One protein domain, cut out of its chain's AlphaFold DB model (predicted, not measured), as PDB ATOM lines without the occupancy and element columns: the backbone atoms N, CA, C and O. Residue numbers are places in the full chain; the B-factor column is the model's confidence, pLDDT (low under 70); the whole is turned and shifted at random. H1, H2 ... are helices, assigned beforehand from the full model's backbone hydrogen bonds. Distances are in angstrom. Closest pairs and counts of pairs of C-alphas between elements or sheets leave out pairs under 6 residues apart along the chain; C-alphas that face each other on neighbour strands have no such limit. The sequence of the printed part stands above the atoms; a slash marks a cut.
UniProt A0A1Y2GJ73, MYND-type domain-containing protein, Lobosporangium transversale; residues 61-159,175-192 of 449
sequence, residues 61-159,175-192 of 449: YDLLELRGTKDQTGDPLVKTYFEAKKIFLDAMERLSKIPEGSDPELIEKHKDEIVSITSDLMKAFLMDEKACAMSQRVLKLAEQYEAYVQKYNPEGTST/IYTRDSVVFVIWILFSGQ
ATOM      1  N   TYR A  61     -37.751  57.132 -17.903       91.44
ATOM      2  CA  TYR A  61     -39.092  56.559 -17.724       91.44
ATOM      3  C   TYR A  61     -39.392  56.107 -16.289       91.44
ATOM      4  O   TYR A  61     -40.547  56.178 -15.864       91.44
ATOM      5  N   ASP A  62     -38.382  55.726 -15.500       92.12
ATOM      6  CA  ASP A  62     -38.565  55.398 -14.080       92.12
ATOM      7  C   ASP A  62     -39.069  56.601 -13.271       92.12
ATOM      8  O   ASP A  62     -39.760  56.434 -12.262       92.12
ATOM      9  N   LEU A  63     -38.764  57.824 -13.717       91.94
ATOM     10  CA  LEU A  63     -39.219  59.049 -13.061       91.94
ATOM     11  C   LEU A  63     -40.746  59.188 -13.110       91.94
ATOM     12  O   LEU A  63     -41.332  59.738 -12.180       91.94
ATOM     13  N   LEU A  64     -41.403  58.638 -14.137       93.81
ATOM     14  CA  LEU A  64     -42.863  58.659 -14.244       93.81
ATOM     15  C   LEU A  64     -43.535  57.848 -13.130       93.81
ATOM     16  O   LEU A  64     -44.559  58.255 -12.580       93.81
ATOM     17  N   GLU A  65     -42.957  56.695 -12.790       92.75
ATOM     18  CA  GLU A  65     -43.447  55.833 -11.711       92.75
ATOM     19  C   GLU A  65     -43.197  56.479 -10.346       92.75
ATOM     20  O   GLU A  65     -44.115  56.578  -9.535       92.75
ATOM     21  N   LEU A  66     -41.995  57.016 -10.129       91.19
ATOM     22  CA  LEU A  66     -41.629  57.699  -8.883       91.19
ATOM     23  C   LEU A  66     -42.491  58.932  -8.598       91.19
ATOM     24  O   LEU A  66     -42.751  59.250  -7.438       91.19
ATOM     25  N   ARG A  67     -42.931  59.629  -9.648       92.69
ATOM     26  CA  ARG A  67     -43.769  60.828  -9.530       92.69
ATOM     27  C   ARG A  67     -45.267  60.540  -9.568       92.69
ATOM     28  O   ARG A  67     -46.051  61.467  -9.387       92.69
ATOM     29  N   GLY A  68     -45.677  59.297  -9.823       93.88
ATOM     30  CA  GLY A  68     -47.089  58.967 -10.034       93.88
ATOM     31  C   GLY A  68     -47.691  59.646 -11.273       93.88
ATOM     32  O   GLY A  68     -48.896  59.880 -11.328       93.88
ATOM     33  N   THR A  69     -46.861  59.996 -12.260       94.69
ATOM     34  CA  THR A  69     -47.266  60.646 -13.520       94.69
ATOM     35  C   THR A  69     -47.344  59.664 -14.691       94.69
ATOM     36  O   THR A  69     -47.726  60.058 -15.789       94.69
ATOM     37  N   LYS A  70     -47.041  58.377 -14.469       93.56
ATOM     38  CA  LYS A  70     -47.120  57.305 -15.477       93.56
ATOM     39  C   LYS A  70     -48.449  57.274 -16.238       93.56
ATOM     40  O   LYS A  70     -48.434  57.148 -17.456       93.56
ATOM     41  N   ASP A  71     -49.573  57.450 -15.546       93.88
ATOM     42  CA  ASP A  71     -50.909  57.412 -16.163       93.88
ATOM     43  C   ASP A  71     -51.306  58.736 -16.846       93.88
ATOM     44  O   ASP A  71     -52.381  58.841 -17.434       93.88
ATOM     45  N   GLN A  72     -50.453  59.765 -16.777       95.25
ATOM     46  CA  GLN A  72     -50.691  61.075 -17.397       95.25
ATOM     47  C   GLN A  72     -50.172  61.163 -18.838       95.25
ATOM     48  O   GLN A  72     -50.320  62.215 -19.465       95.25
ATOM     49  N   THR A  73     -49.564  60.091 -19.352       95.12
ATOM     50  CA  THR A  73     -49.074  59.976 -20.729       95.12
ATOM     51  C   THR A  73     -49.622  58.716 -21.391       95.12
ATOM     52  O   THR A  73     -49.691  57.649 -20.784       95.12
ATOM     53  N   GLY A  74     -50.023  58.852 -22.655       94.69
ATOM     54  CA  GLY A  74     -50.441  57.746 -23.518       94.69
ATOM     55  C   GLY A  74     -49.338  57.246 -24.451       94.69
ATOM     56  O   GLY A  74     -49.641  56.490 -25.373       94.69
ATOM     57  N   ASP A  75     -48.089  57.682 -24.254       94.88
ATOM     58  CA  ASP A  75     -46.976  57.351 -25.143       94.88
ATOM     59  C   ASP A  75     -46.761  55.820 -25.222       94.88
ATOM     60  O   ASP A  75     -46.474  55.179 -24.201       94.88
ATOM     61  N   PRO A  76     -46.868  55.207 -26.419       93.94
ATOM     62  CA  PRO A  76     -46.627  53.780 -26.603       93.94
ATOM     63  C   PRO A  76     -45.245  53.320 -26.125       93.94
ATOM     64  O   PRO A  76     -45.119  52.189 -25.657       93.94
ATOM     65  N   LEU A  77     -44.217  54.173 -26.203       93.50
ATOM     66  CA  LEU A  77     -42.866  53.822 -25.758       93.50
ATOM     67  C   LEU A  77     -42.793  53.678 -24.239       93.50
ATOM     68  O   LEU A  77     -42.172  52.741 -23.743       93.50
ATOM     69  N   VAL A  78     -43.491  54.544 -23.499       95.44
ATOM     70  CA  VAL A  78     -43.611  54.439 -22.037       95.44
ATOM     71  C   VAL A  78     -44.281  53.119 -21.662       95.44
ATOM     72  O   VAL A  78     -43.822  52.412 -20.763       95.44
ATOM     73  N   LYS A  79     -45.352  52.745 -22.373       94.94
ATOM     74  CA  LYS A  79     -46.040  51.469 -22.146       94.94
ATOM     75  C   LYS A  79     -45.112  50.275 -22.394       94.94
ATOM     76  O   LYS A  79     -44.988  49.425 -21.512       94.94
ATOM     77  N   THR A  80     -44.440  50.241 -23.545       95.88
ATOM     78  CA  THR A  80     -43.486  49.178 -23.902       95.88
ATOM     79  C   THR A  80     -42.366  49.060 -22.870       95.88
ATOM     80  O   THR A  80     -42.068  47.953 -22.422       95.88
ATOM     81  N   TYR A  81     -41.811  50.190 -22.422       96.38
ATOM     82  CA  TYR A  81     -40.784  50.228 -21.386       96.38
ATOM     83  C   TYR A  81     -41.245  49.549 -20.091       96.38
ATOM     84  O   TYR A  81     -40.553  48.681 -19.559       96.38
ATOM     85  N   PHE A  82     -42.431  49.892 -19.578       96.50
ATOM     86  CA  PHE A  82     -42.929  49.306 -18.329       96.50
ATOM     87  C   PHE A  82     -43.336  47.833 -18.469       96.50
ATOM     88  O   PHE A  82     -43.206  47.077 -17.503       96.50
ATOM     89  N   GLU A  83     -43.804  47.407 -19.643       97.69
ATOM     90  CA  GLU A  83     -44.043  45.988 -19.932       97.69
ATOM     91  C   GLU A  83     -42.729  45.195 -19.941       97.69
ATOM     92  O   GLU A  83     -42.638  44.158 -19.278       97.69
ATOM     93  N   ALA A  84     -41.692  45.714 -20.606       98.06
ATOM     94  CA  ALA A  84     -40.354  45.130 -20.603       98.06
ATOM     95  C   ALA A  84     -39.759  45.087 -19.185       98.06
ATOM     96  O   ALA A  84     -39.285  44.038 -18.744       98.06
ATOM     97  N   LYS A  85     -39.865  46.189 -18.429       97.06
ATOM     98  CA  LYS A  85     -39.389  46.298 -17.040       97.06
ATOM     99  C   LYS A  85     -40.056  45.269 -16.135       97.06
ATOM    100  O   LYS A  85     -39.379  44.650 -15.320       97.06
ATOM    101  N   LYS A  86     -41.362  45.039 -16.290       97.88
ATOM    102  CA  LYS A  86     -42.075  44.010 -15.524       97.88
ATOM    103  C   LYS A  86     -41.525  42.612 -15.811       97.88
ATOM    104  O   LYS A  86     -41.183  41.900 -14.873       97.88
ATOM    105  N   ILE A  87     -41.391  42.241 -17.088       98.56
ATOM    106  CA  ILE A  87     -40.837  40.935 -17.487       98.56
ATOM    107  C   ILE A  87     -39.421  40.763 -16.921       98.56
ATOM    108  O   ILE A  87     -39.102  39.716 -16.358       98.56
ATOM    109  N   PHE A  88     -38.595  41.807 -17.029       98.19
ATOM    110  CA  PHE A  88     -37.239  41.821 -16.497       98.19
ATOM    111  C   PHE A  88     -37.213  41.593 -14.979       98.19
ATOM    112  O   PHE A  88     -36.502  40.706 -14.510       98.19
ATOM    113  N   LEU A  89     -38.009  42.337 -14.207       97.31
ATOM    114  CA  LEU A  89     -38.053  42.207 -12.747       97.31
ATOM    115  C   LEU A  89     -38.578  40.835 -12.300       97.31
ATOM    116  O   LEU A  89     -37.968  40.213 -11.431       97.31
ATOM    117  N   ASP A  90     -39.633  40.320 -12.938       98.25
ATOM    118  CA  ASP A  90     -40.190  38.990 -12.649       98.25
ATOM    119  C   ASP A  90     -39.169  37.869 -12.963       98.25
ATOM    120  O   ASP A  90     -39.081  36.851 -12.262       98.25
ATOM    121  N   ALA A  91     -38.368  38.030 -14.022       98.25
ATOM    122  CA  ALA A  91     -37.271  37.120 -14.353       98.25
ATOM    123  C   ALA A  91     -36.113  37.223 -13.347       98.25
ATOM    124  O   ALA A  91     -35.607  36.195 -12.894       98.25
ATOM    125  N   MET A  92     -35.740  38.436 -12.933       98.19
ATOM    126  CA  MET A  92     -34.699  38.666 -11.926       98.19
ATOM    127  C   MET A  92     -35.083  38.117 -10.546       98.19
ATOM    128  O   MET A  92     -34.234  37.544  -9.859       98.19
ATOM    129  N   GLU A  93     -36.353  38.215 -10.144       97.88
ATOM    130  CA  GLU A  93     -36.831  37.622  -8.890       97.88
ATOM    131  C   GLU A  93     -36.702  36.093  -8.919       97.88
ATOM    132  O   GLU A  93     -36.204  35.488  -7.968       97.88
ATOM    133  N   ARG A  94     -37.088  35.450 -10.028       97.94
ATOM    134  CA  ARG A  94     -36.881  34.004 -10.207       97.94
ATOM    135  C   ARG A  94     -35.398  33.644 -10.223       97.94
ATOM    136  O   ARG A  94     -35.005  32.688  -9.560       97.94
ATOM    137  N   LEU A  95     -34.571  34.442 -10.898       97.25
ATOM    138  CA  LEU A  95     -33.125  34.236 -10.971       97.25
ATOM    139  C   LEU A  95     -32.451  34.293  -9.597       97.25
ATOM    140  O   LEU A  95     -31.522  33.530  -9.334       97.25
ATOM    141  N   SER A  96     -32.942  35.156  -8.703       96.31
ATOM    142  CA  SER A  96     -32.426  35.280  -7.333       96.31
ATOM    143  C   SER A  96     -32.596  34.008  -6.490       96.31
ATOM    144  O   SER A  96     -31.890  33.827  -5.502       96.31
ATOM    145  N   LYS A  97     -33.507  33.109  -6.889       96.38
ATOM    146  CA  LYS A  97     -33.802  31.847  -6.191       96.38
ATOM    147  C   LYS A  97     -32.928  30.686  -6.680       96.38
ATOM    148  O   LYS A  97     -32.928  29.629  -6.052       96.38
ATOM    149  N   ILE A  98     -32.195  30.869  -7.780       94.69
ATOM    150  CA  ILE A  98     -31.303  29.854  -8.350       94.69
ATOM    151  C   ILE A  98     -29.877  30.105  -7.851       94.69
ATOM    152  O   ILE A  98     -29.387  31.230  -8.015       94.69
ATOM    153  N   PRO A  99     -29.190  29.085  -7.298       93.69
ATOM    154  CA  PRO A  99     -27.791  29.208  -6.905       93.69
ATOM    155  C   PRO A  99     -26.892  29.637  -8.072       93.69
ATOM    156  O   PRO A  99     -27.144  29.323  -9.238       93.69
ATOM    157  N   GLU A 100     -25.827  30.366  -7.755       91.69
ATOM    158  CA  GLU A 100     -24.781  30.698  -8.721       91.69
ATOM    159  C   GLU A 100     -23.855  29.494  -8.949       91.69
ATOM    160  O   GLU A 100     -23.676  28.668  -8.055       91.69
ATOM    161  N   GLY A 101     -23.245  29.416 -10.132       89.50
ATOM    162  CA  GLY A 101     -22.331  28.336 -10.515       89.50
ATOM    163  C   GLY A 101     -22.776  27.621 -11.785       89.50
ATOM    164  O   GLY A 101     -23.959  27.602 -12.112       89.50
ATOM    165  N   SER A 102     -21.821  27.062 -12.522       87.75
ATOM    166  CA  SER A 102     -22.039  26.417 -13.822       87.75
ATOM    167  C   SER A 102     -21.623  24.942 -13.821       87.75
ATOM    168  O   SER A 102     -21.269  24.392 -14.865       87.75
ATOM    169  N   ASP A 103     -21.606  24.300 -12.649       92.25
ATOM    170  CA  ASP A 103     -21.284  22.881 -12.544       92.25
ATOM    171  C   ASP A 103     -22.379  22.004 -13.189       92.25
ATOM    172  O   ASP A 103     -23.564  22.349 -13.148       92.25
ATOM    173  N   PRO A 104     -22.022  20.858 -13.801       92.00
ATOM    174  CA  PRO A 104     -22.978  20.060 -14.571       92.00
ATOM    175  C   PRO A 104     -24.198  19.561 -13.783       92.00
ATOM    176  O   PRO A 104     -25.253  19.353 -14.386       92.00
ATOM    177  N   GLU A 105     -24.063  19.351 -12.470       93.44
ATOM    178  CA  GLU A 105     -25.146  18.880 -11.598       93.44
ATOM    179  C   GLU A 105     -26.179  19.984 -11.347       93.44
ATOM    180  O   GLU A 105     -27.383  19.744 -11.486       93.44
ATOM    181  N   LEU A 106     -25.725  21.206 -11.050       93.38
ATOM    182  CA  LEU A 106     -26.584  22.381 -10.912       93.38
ATOM    183  C   LEU A 106     -27.303  22.691 -12.224       93.38
ATOM    184  O   LEU A 106     -28.519  22.899 -12.213       93.38
ATOM    185  N   ILE A 107     -26.579  22.662 -13.350       94.69
ATOM    186  CA  ILE A 107     -27.172  22.895 -14.674       94.69
ATOM    187  C   ILE A 107     -28.246  21.851 -14.984       94.69
ATOM    188  O   ILE A 107     -29.309  22.221 -15.465       94.69
ATOM    189  N   GLU A 108     -28.023  20.566 -14.693       95.06
ATOM    190  CA  GLU A 108     -29.058  19.537 -14.883       95.06
ATOM    191  C   GLU A 108     -30.285  19.792 -14.001       95.06
ATOM    192  O   GLU A 108     -31.416  19.678 -14.473       95.06
ATOM    193  N   LYS A 109     -30.061  20.155 -12.733       96.69
ATOM    194  CA  LYS A 109     -31.124  20.356 -11.744       96.69
ATOM    195  C   LYS A 109     -32.024  21.552 -12.057       96.69
ATOM    196  O   LYS A 109     -33.215  21.468 -11.780       96.69
ATOM    197  N   HIS A 110     -31.461  22.635 -12.592       96.62
ATOM    198  CA  HIS A 110     -32.158  23.910 -12.815       96.62
ATOM    199  C   HIS A 110     -32.301  24.291 -14.298       96.62
ATOM    200  O   HIS A 110     -32.504  25.462 -14.625       96.62
ATOM    201  N   LYS A 111     -32.142  23.333 -15.222       95.19
ATOM    202  CA  LYS A 111     -32.112  23.611 -16.669       95.19
ATOM    203  C   LYS A 111     -33.355  24.343 -17.170       95.19
ATOM    204  O   LYS A 111     -33.223  25.292 -17.936       95.19
ATOM    205  N   ASP A 112     -34.542  23.928 -16.732       96.19
ATOM    206  CA  ASP A 112     -35.800  24.472 -17.242       96.19
ATOM    207  C   ASP A 112     -35.995  25.911 -16.750       96.19
ATOM    208  O   ASP A 112     -36.408  26.786 -17.518       96.19
ATOM    209  N   GLU A 113     -35.619  26.198 -15.499       97.38
ATOM    210  CA  GLU A 113     -35.646  27.557 -14.968       97.38
ATOM    211  C   GLU A 113     -34.585  28.448 -15.625       97.38
ATOM    212  O   GLU A 113     -34.902  29.579 -15.991       97.38
ATOM    213  N   ILE A 114     -33.358  27.954 -15.834       96.75
ATOM    214  CA  ILE A 114     -32.284  28.690 -16.524       96.75
ATOM    215  C   ILE A 114     -32.731  29.091 -17.935       96.75
ATOM    216  O   ILE A 114     -32.588  30.257 -18.315       96.75
ATOM    217  N   VAL A 115     -33.307  28.159 -18.698       96.69
ATOM    218  CA  VAL A 115     -33.818  28.420 -20.053       96.69
ATOM    219  C   VAL A 115     -34.979  29.411 -20.017       96.69
ATOM    220  O   VAL A 115     -34.955  30.408 -20.738       96.69
ATOM    221  N   SER A 116     -35.973  29.182 -19.151       97.88
ATOM    222  CA  SER A 116     -37.147  30.055 -19.051       97.88
ATOM    223  C   SER A 116     -36.772  31.486 -18.661       97.88
ATOM    224  O   SER A 116     -37.233  32.430 -19.301       97.88
ATOM    225  N   ILE A 117     -35.918  31.659 -17.650       98.38
ATOM    226  CA  ILE A 117     -35.477  32.981 -17.190       98.38
ATOM    227  C   ILE A 117     -34.653  33.670 -18.272       98.38
ATOM    228  O   ILE A 117     -34.865  34.855 -18.524       98.38
ATOM    229  N   THR A 118     -33.741  32.948 -18.929       98.00
ATOM    230  CA  THR A 118     -32.935  33.516 -20.017       98.00
ATOM    231  C   THR A 118     -33.836  34.024 -21.137       98.00
ATOM    232  O   THR A 118     -33.676  35.163 -21.571       98.00
ATOM    233  N   SER A 119     -34.830  33.235 -21.547       97.31
ATOM    234  CA  SER A 119     -35.753  33.634 -22.609       97.31
ATOM    235  C   SER A 119     -36.573  34.874 -22.238       97.31
ATOM    236  O   SER A 119     -36.707  35.795 -23.047       97.31
ATOM    237  N   ASP A 120     -37.050  34.965 -20.992       98.50
ATOM    238  CA  ASP A 120     -37.775  36.145 -20.509       98.50
ATOM    239  C   ASP A 120     -36.882  37.394 -20.441       98.50
ATOM    240  O   ASP A 120     -37.315  38.478 -20.841       98.50
ATOM    241  N   LEU A 121     -35.619  37.259 -20.022       98.38
ATOM    242  CA  LEU A 121     -34.657  38.366 -20.044       98.38
ATOM    243  C   LEU A 121     -34.338  38.819 -21.473       98.38
ATOM    244  O   LEU A 121     -34.315  40.022 -21.735       98.38
ATOM    245  N   MET A 122     -34.133  37.886 -22.411       97.75
ATOM    246  CA  MET A 122     -33.887  38.231 -23.817       97.75
ATOM    247  C   MET A 122     -35.100  38.924 -24.428       97.75
ATOM    248  O   MET A 122     -34.950  39.916 -25.140       97.75
ATOM    249  N   LYS A 123     -36.309  38.451 -24.113       98.00
ATOM    250  CA  LYS A 123     -37.553  39.096 -24.532       98.00
ATOM    251  C   LYS A 123     -37.651  40.523 -23.991       98.00
ATOM    252  O   LYS A 123     -37.924  41.428 -24.774       98.00
ATOM    253  N   ALA A 124     -37.407  40.732 -22.697       98.25
ATOM    254  CA  ALA A 124     -37.427  42.066 -22.100       98.25
ATOM    255  C   ALA A 124     -36.411  43.005 -22.772       98.25
ATOM    256  O   ALA A 124     -36.771  44.111 -23.169       98.25
ATOM    257  N   PHE A 125     -35.178  42.534 -22.993       97.50
ATOM    258  CA  PHE A 125     -34.122  43.310 -23.649       97.50
ATOM    259  C   PHE A 125     -34.461  43.664 -25.107       97.50
ATOM    260  O   PHE A 125     -34.227  44.787 -25.557       97.50
ATOM    261  N   LEU A 126     -35.043  42.720 -25.852       96.81
ATOM    262  CA  LEU A 126     -35.490  42.957 -27.224       96.81
ATOM    263  C   LEU A 126     -36.676  43.923 -27.292       96.81
ATOM    264  O   LEU A 126     -36.768  44.653 -28.277       96.81
ATOM    265  N   MET A 127     -37.548  43.946 -26.279       96.25
ATOM    266  CA  MET A 127     -38.658  44.899 -26.186       96.25
ATOM    267  C   MET A 127     -38.168  46.321 -25.901       96.25
ATOM    268  O   MET A 127     -38.515  47.236 -26.642       96.25
ATOM    269  N   ASP A 128     -37.358  46.505 -24.857       95.12
ATOM    270  CA  ASP A 128     -36.728  47.789 -24.541       95.12
ATOM    271  C   ASP A 128     -35.448  47.559 -23.726       95.12
ATOM    272  O   ASP A 128     -35.476  47.099 -22.578       95.12
ATOM    273  N   GLU A 129     -34.300  47.905 -24.305       94.31
ATOM    274  CA  GLU A 129     -33.005  47.722 -23.656       94.31
ATOM    275  C   GLU A 129     -32.849  48.603 -22.416       94.31
ATOM    276  O   GLU A 129     -32.115  48.254 -21.491       94.31
ATOM    277  N   LYS A 130     -33.557  49.737 -22.372       92.00
ATOM    278  CA  LYS A 130     -33.472  50.712 -21.282       92.00
ATOM    279  C   LYS A 130     -34.087  50.183 -19.992       92.00
ATOM    280  O   LYS A 130     -33.763  50.685 -18.918       92.00
ATOM    281  N   ALA A 131     -34.988  49.208 -20.096       94.25
ATOM    282  CA  ALA A 131     -35.624  48.556 -18.956       94.25
ATOM    283  C   ALA A 131     -34.731  47.481 -18.309       94.25
ATOM    284  O   ALA A 131     -35.026  47.016 -17.208       94.25
ATOM    285  N   CYS A 132     -33.652  47.077 -18.988       94.25
ATOM    286  CA  CYS A 132     -32.867  45.898 -18.642       94.25
ATOM    287  C   CYS A 132     -31.471  46.288 -18.150       94.25
ATOM    288  O   CYS A 132     -30.534  46.472 -18.932       94.25
ATOM    289  N   ALA A 133     -31.309  46.369 -16.831       90.56
ATOM    290  CA  ALA A 133     -30.016  46.654 -16.224       90.56
ATOM    291  C   ALA A 133     -29.094  45.423 -16.262       90.56
ATOM    292  O   ALA A 133     -29.454  44.337 -15.801       90.56
ATOM    293  N   MET A 134     -27.870  45.600 -16.764       91.75
ATOM    294  CA  MET A 134     -26.834  44.570 -16.676       91.75
ATOM    295  C   MET A 134     -26.325  44.454 -15.232       91.75
ATOM    296  O   MET A 134     -26.067  45.461 -14.574       91.75
ATOM    297  N   SER A 135     -26.145  43.228 -14.733       92.81
ATOM    298  CA  SER A 135     -25.643  42.968 -13.375       92.81
ATOM    299  C   SER A 135     -24.726  41.748 -13.333       92.81
ATOM    300  O   SER A 135     -24.759  40.903 -14.225       92.81
ATOM    301  N   GLN A 136     -23.938  41.609 -12.261       93.19
ATOM    302  CA  GLN A 136     -23.094  40.422 -12.057       93.19
ATOM    303  C   GLN A 136     -23.917  39.127 -12.048       93.19
ATOM    304  O   GLN A 136     -23.505  38.129 -12.633       93.19
ATOM    305  N   ARG A 137     -25.127  39.154 -11.473       95.44
ATOM    306  CA  ARG A 137     -26.003  37.978 -11.446       95.44
ATOM    307  C   ARG A 137     -26.456  37.550 -12.843       95.44
ATOM    308  O   ARG A 137     -26.539  36.350 -13.105       95.44
ATOM    309  N   VAL A 138     -26.718  38.516 -13.726       95.88
ATOM    310  CA  VAL A 138     -27.060  38.282 -15.139       95.88
ATOM    311  C   VAL A 138     -25.869  37.686 -15.896       95.88
ATOM    312  O   VAL A 138     -26.051  36.744 -16.660       95.88
ATOM    313  N   LEU A 139     -24.641  38.146 -15.633       94.50
ATOM    314  CA  LEU A 139     -23.432  37.544 -16.213       94.50
ATOM    315  C   LEU A 139     -23.235  36.093 -15.746       94.50
ATOM    316  O   LEU A 139     -22.914  35.226 -16.552       94.50
ATOM    317  N   LYS A 140     -23.517  35.798 -14.470       95.69
ATOM    318  CA  LYS A 140     -23.529  34.415 -13.967       95.69
ATOM    319  C   LYS A 140     -24.601  33.547 -14.617       95.69
ATOM    320  O   LYS A 140     -24.353  32.371 -14.850       95.69
ATOM    321  N   LEU A 141     -25.756  34.115 -14.964       96.88
ATOM    322  CA  LEU A 141     -26.743  33.399 -15.771       96.88
ATOM    323  C   LEU A 141     -26.223  33.117 -17.187       96.88
ATOM    324  O   LEU A 141     -26.489  32.043 -17.709       96.88
ATOM    325  N   ALA A 142     -25.472  34.037 -17.797       94.19
ATOM    326  CA  ALA A 142     -24.885  33.802 -19.116       94.19
ATOM    327  C   ALA A 142     -23.909  32.610 -19.100       94.19
ATOM    328  O   ALA A 142     -24.019  31.744 -19.962       94.19
ATOM    329  N   GLU A 143     -23.045  32.501 -18.080       94.31
ATOM    330  CA  GLU A 143     -22.162  31.332 -17.876       94.31
ATOM    331  C   GLU A 143     -22.972  30.027 -17.720       94.31
ATOM    332  O   GLU A 143     -22.647  28.994 -18.310       94.31
ATOM    333  N   GLN A 144     -24.065  30.074 -16.947       96.25
ATOM    334  CA  GLN A 144     -24.973  28.938 -16.750       96.25
ATOM    335  C   GLN A 144     -25.656  28.510 -18.056       96.25
ATOM    336  O   GLN A 144     -25.722  27.322 -18.380       96.25
ATOM    337  N   TYR A 145     -26.156  29.483 -18.815       96.06
ATOM    338  CA  TYR A 145     -26.846  29.241 -20.072       96.06
ATOM    339  C   TYR A 145     -25.890  28.750 -21.163       96.06
ATOM    340  O   TYR A 145     -26.246  27.860 -21.931       96.06
ATOM    341  N   GLU A 146     -24.653  29.247 -21.200       93.25
ATOM    342  CA  GLU A 146     -23.612  28.735 -22.094       93.25
ATOM    343  C   GLU A 146     -23.316  27.257 -21.811       93.25
ATOM    344  O   GLU A 146     -23.347  26.443 -22.734       93.25
ATOM    345  N   ALA A 147     -23.121  26.877 -20.543       93.06
ATOM    346  CA  ALA A 147     -22.912  25.478 -20.161       93.06
ATOM    347  C   ALA A 147     -24.090  24.576 -20.579       93.06
ATOM    348  O   ALA A 147     -23.882  23.458 -21.062       93.06
ATOM    349  N   TYR A 148     -25.326  25.071 -20.449       94.69
ATOM    350  CA  TYR A 148     -26.519  24.395 -20.960       94.69
ATOM    351  C   TYR A 148     -26.467  24.226 -22.492       94.69
ATOM    352  O   TYR A 148     -26.603  23.108 -22.993       94.69
ATOM    353  N   VAL A 149     -26.214  25.301 -23.244       93.06
ATOM    354  CA  VAL A 149     -26.177  25.268 -24.717       93.06
ATOM    355  C   VAL A 149     -25.101  24.308 -25.230       93.06
ATOM    356  O   VAL A 149     -25.395  23.501 -26.110       93.06
ATOM    357  N   GLN A 150     -23.899  24.325 -24.645       90.50
ATOM    358  CA  GLN A 150     -22.813  23.422 -25.042       90.50
ATOM    359  C   GLN A 150     -23.145  21.948 -24.775       90.50
ATOM    360  O   GLN A 150     -22.787  21.079 -25.569       90.50
ATOM    361  N   LYS A 151     -23.842  21.649 -23.670       91.56
ATOM    362  CA  LYS A 151     -24.192  20.271 -23.300       91.56
ATOM    363  C   LYS A 151     -25.313  19.694 -24.166       91.56
ATOM    364  O   LYS A 151     -25.252  18.517 -24.513       91.56
ATOM    365  N   TYR A 152     -26.343  20.484 -24.470       90.88
ATOM    366  CA  TYR A 152     -27.572  19.960 -25.084       90.88
ATOM    367  C   TYR A 152     -27.762  20.324 -26.552       90.88
ATOM    368  O   TYR A 152     -28.492  19.608 -27.231       90.88
ATOM    369  N   ASN A 153     -27.150  21.411 -27.032       88.56
ATOM    370  CA  ASN A 153     -27.356  21.958 -28.377       88.56
ATOM    371  C   ASN A 153     -28.831  21.892 -28.843       88.56
ATOM    372  O   ASN A 153     -29.149  21.206 -29.820       88.56
ATOM    373  N   PRO A 154     -29.760  22.553 -28.132       84.56
ATOM    374  CA  PRO A 154     -31.197  22.327 -28.307       84.56
ATOM    375  C   PRO A 154     -31.718  22.718 -29.699       84.56
ATOM    376  O   PRO A 154     -32.700  22.147 -30.166       84.56
ATOM    377  N   GLU A 155     -31.066  23.674 -30.362       85.81
ATOM    378  CA  GLU A 155     -31.419  24.146 -31.707       85.81
ATOM    379  C   GLU A 155     -30.614  23.434 -32.813       85.81
ATOM    380  O   GLU A 155     -30.858  23.659 -33.998       85.81
ATOM    381  N   GLY A 156     -29.668  22.551 -32.460       81.56
ATOM    382  CA  GLY A 156     -28.796  21.877 -33.427       81.56
ATOM    383  C   GLY A 156     -27.846  22.826 -34.168       81.56
ATOM    384  O   GLY A 156     -27.296  22.467 -35.208       81.56
ATOM    385  N   THR A 157     -27.659  24.038 -33.657       81.56
ATOM    386  CA  THR A 157     -26.971  25.153 -34.307       81.56
ATOM    387  C   THR A 157     -25.509  25.226 -33.891       81.56
ATOM    388  O   THR A 157     -25.164  25.330 -32.715       81.56
ATOM    389  N   SER A 158     -24.623  25.212 -34.884       80.19
ATOM    390  CA  SER A 158     -23.183  25.337 -34.676       80.19
ATOM    391  C   SER A 158     -22.511  26.057 -35.838       80.19
ATOM    392  O   SER A 158     -22.901  25.861 -36.989       80.19
ATOM    393  N   THR A 159     -21.478  26.846 -35.559       75.06
ATOM    394  CA  THR A 159     -20.583  27.410 -36.576       75.06
ATOM    395  C   THR A 159     -19.147  26.979 -36.309       75.06
ATOM    396  O   THR A 159     -18.713  26.898 -35.165       75.06
ATOM    397  N   ILE A 175     -21.157  26.180 -30.618       87.25
ATOM    398  CA  ILE A 175     -22.597  25.920 -30.480       87.25
ATOM    399  C   ILE A 175     -23.290  27.193 -29.982       87.25
ATOM    400  O   ILE A 175     -22.765  27.884 -29.109       87.25
ATOM    401  N   TYR A 176     -24.459  27.516 -30.531       89.50
ATOM    402  CA  TYR A 176     -25.213  28.715 -30.153       89.50
ATOM    403  C   TYR A 176     -26.719  28.465 -30.205       89.50
ATOM    404  O   TYR A 176     -27.156  27.457 -30.736       89.50
ATOM    405  N   THR A 177     -27.509  29.386 -29.662       92.50
ATOM    406  CA  THR A 177     -28.968  29.485 -29.833       92.50
ATOM    407  C   THR A 177     -29.330  30.932 -30.151       92.50
ATOM    408  O   THR A 177     -28.500  31.832 -29.958       92.50
ATOM    409  N   ARG A 178     -30.567  31.202 -30.578       93.31
ATOM    410  CA  ARG A 178     -31.039  32.594 -30.722       93.31
ATOM    411  C   ARG A 178     -30.824  33.406 -29.443       93.31
ATOM    412  O   ARG A 178     -30.245  34.493 -29.486       93.31
ATOM    413  N   ASP A 179     -31.251  32.865 -28.307       94.56
ATOM    414  CA  ASP A 179     -31.213  33.579 -27.032       94.56
ATOM    415  C   ASP A 179     -29.762  33.774 -26.544       94.56
ATOM    416  O   ASP A 179     -29.447  34.845 -26.032       94.56
ATOM    417  N   SER A 180     -28.832  32.838 -26.798       93.62
ATOM    418  CA  SER A 180     -27.415  33.038 -26.429       93.62
ATOM    419  C   SER A 180     -26.766  34.171 -27.226       93.62
ATOM    420  O   SER A 180     -25.962  34.927 -26.684       93.62
ATOM    421  N   VAL A 181     -27.121  34.328 -28.505       94.44
ATOM    422  CA  VAL A 181     -26.590  35.412 -29.348       94.44
ATOM    423  C   VAL A 181     -27.135  36.767 -28.898       94.44
ATOM    424  O   VAL A 181     -26.366  37.723 -28.781       94.44
ATOM    425  N   VAL A 182     -28.436  36.853 -28.597       96.88
ATOM    426  CA  VAL A 182     -29.044  38.069 -28.027       96.88
ATOM    427  C   VAL A 182     -28.388  38.418 -26.689       96.88
ATOM    428  O   VAL A 182     -28.117  39.591 -26.430       96.88
ATOM    429  N   PHE A 183     -28.035  37.416 -25.883       95.75
ATOM    430  CA  PHE A 183     -27.357  37.635 -24.609       95.75
ATOM    431  C   PHE A 183     -25.971  38.260 -24.802       95.75
ATOM    432  O   PHE A 183     -25.638  39.258 -24.162       95.75
ATOM    433  N   VAL A 184     -25.180  37.730 -25.742       95.50
ATOM    434  CA  VAL A 184     -23.873  38.304 -26.102       95.50
ATOM    435  C   VAL A 184     -24.030  39.742 -26.601       95.50
ATOM    436  O   VAL A 184     -23.258  40.613 -26.200       95.50
ATOM    437  N   ILE A 185     -25.044  40.023 -27.427       96.75
ATOM    438  CA  ILE A 185     -25.351  41.390 -27.875       96.75
ATOM    439  C   ILE A 185     -25.623  42.295 -26.672       96.75
ATOM    440  O   ILE A 185     -25.027  43.366 -26.585       96.75
ATOM    441  N   TRP A 186     -26.458  41.868 -25.723       97.12
ATOM    442  CA  TRP A 186     -26.762  42.652 -24.525       97.12
ATOM    443  C   TRP A 186     -25.513  42.942 -23.682       97.12
ATOM    444  O   TRP A 186     -25.313  44.087 -23.263       97.12
ATOM    445  N   ILE A 187     -24.636  41.952 -23.483       94.19
ATOM    446  CA  ILE A 187     -23.362  42.113 -22.760       94.19
ATOM    447  C   ILE A 187     -22.462  43.134 -23.461       94.19
ATOM    448  O   ILE A 187     -21.998  44.088 -22.830       94.19
ATOM    449  N   LEU A 188     -22.238  42.972 -24.767       93.88
ATOM    450  CA  LEU A 188     -21.359  43.851 -25.541       93.88
ATOM    451  C   LEU A 188     -21.914  45.276 -25.634       93.88
ATOM    452  O   LEU A 188     -21.154  46.238 -25.508       93.88
ATOM    453  N   PHE A 189     -23.226  45.414 -25.825       92.75
ATOM    454  CA  PHE A 189     -23.902  46.704 -25.916       92.75
ATOM    455  C   PHE A 189     -23.846  47.454 -24.580       92.75
ATOM    456  O   PHE A 189     -23.431  48.613 -24.544       92.75
ATOM    457  N   SER A 190     -24.153  46.774 -23.470       92.00
ATOM    458  CA  SER A 190     -24.063  47.349 -22.116       92.00
ATOM    459  C   SER A 190     -22.624  47.705 -21.739       92.00
ATOM    460  O   SER A 190     -22.379  48.720 -21.090       92.00
ATOM    461  N   GLY A 191     -21.659  46.896 -22.184       90.75
ATOM    462  CA  GLY A 191     -20.229  47.150 -22.017       90.75
ATOM    463  C   GLY A 191     -19.646  48.194 -22.977       90.75
ATOM    464  O   GLY A 191     -18.436  48.408 -22.951       90.75
ATOM    465  N   GLN A 192     -20.463  48.813 -23.842       90.94
ATOM    466  CA  GLN A 192     -20.043  49.772 -24.879       90.94
ATOM    467  C   GLN A 192     -18.956  49.231 -25.828       90.94
ATOM    468  O   GLN A 192     -18.207  49.984 -26.458       90.94
TER     469      GLN A 192
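This is residues 61 to 159 and 175 to 192 of the 449 residues of the protein "MYND-type domain-containing protein" of Lobosporangium transversale (UniProt A0A1Y2GJ73). H4 is the core of an elongated helical body: H2 runs side by side with it on one side, and on its other side H5 and H6 pack beside each other and cross it steeply. The short helices H1 and H3 lie toward opposite ends of the longest axis, H1 near H2 and H3 touching H5. The printed part has 117 residues, with six named helices, H1 to H6 in chain order, and no named strand; the class is all helix. It is only just compact, close to loose, with a radius of gyration of the C-alphas of 15.7 A and spans of 49 by 31 by 24 A.

H1, residues 62 to 66, begins with C-alpha 62 at (-38.565, 55.398, -14.080). H2, residues 76 to 95, is 28.4 A long. H3 is residues 104 to 109. H4, residues 111 to 127, is 24.2 A long, and H5, residues 136 to 152, 24.7 A. H6, residues 178 to 190, is 18.5 A long and ends with C-alpha 190 at (-24.063, 47.349, -22.116).

H4 touches H2 at a shallow tilt of 19 degrees, opposite ways; their closest C-alphas, of Ala 124 and Ala 84, are 4.5 A apart. With residues 111 to 118 alone H4 touches H5 at a steep tilt of 60 degrees, closest at C-alphas 114 and 145, 6.5 A. With residues 118 to 125 alone it touches H6, closest at C-alphas 122 and 179, 6.3 A. H5 and H6 touch at a shallow tilt of 28 degrees, opposite ways, closest at C-alphas 142 and 183, 7.1 A. H3 touches H5, about perpendicular at 84 degrees, closest at C-alphas 107 and 148, 6.5 A. H1 and H2 are near each other. In H1 to H6 every O i to N i+4 pair is within hydrogen-bond range.

The two farthest C-alphas, of Gln 72 and Glu 105, are 49.7 A apart. Residues 160 to 174 are not printed; C-alphas 159 and 175 stand 6.6 A apart across this cut. Of the links printed whole, H3 to H4 is tight and the others are short. No printed residue is under 70 in pLDDT.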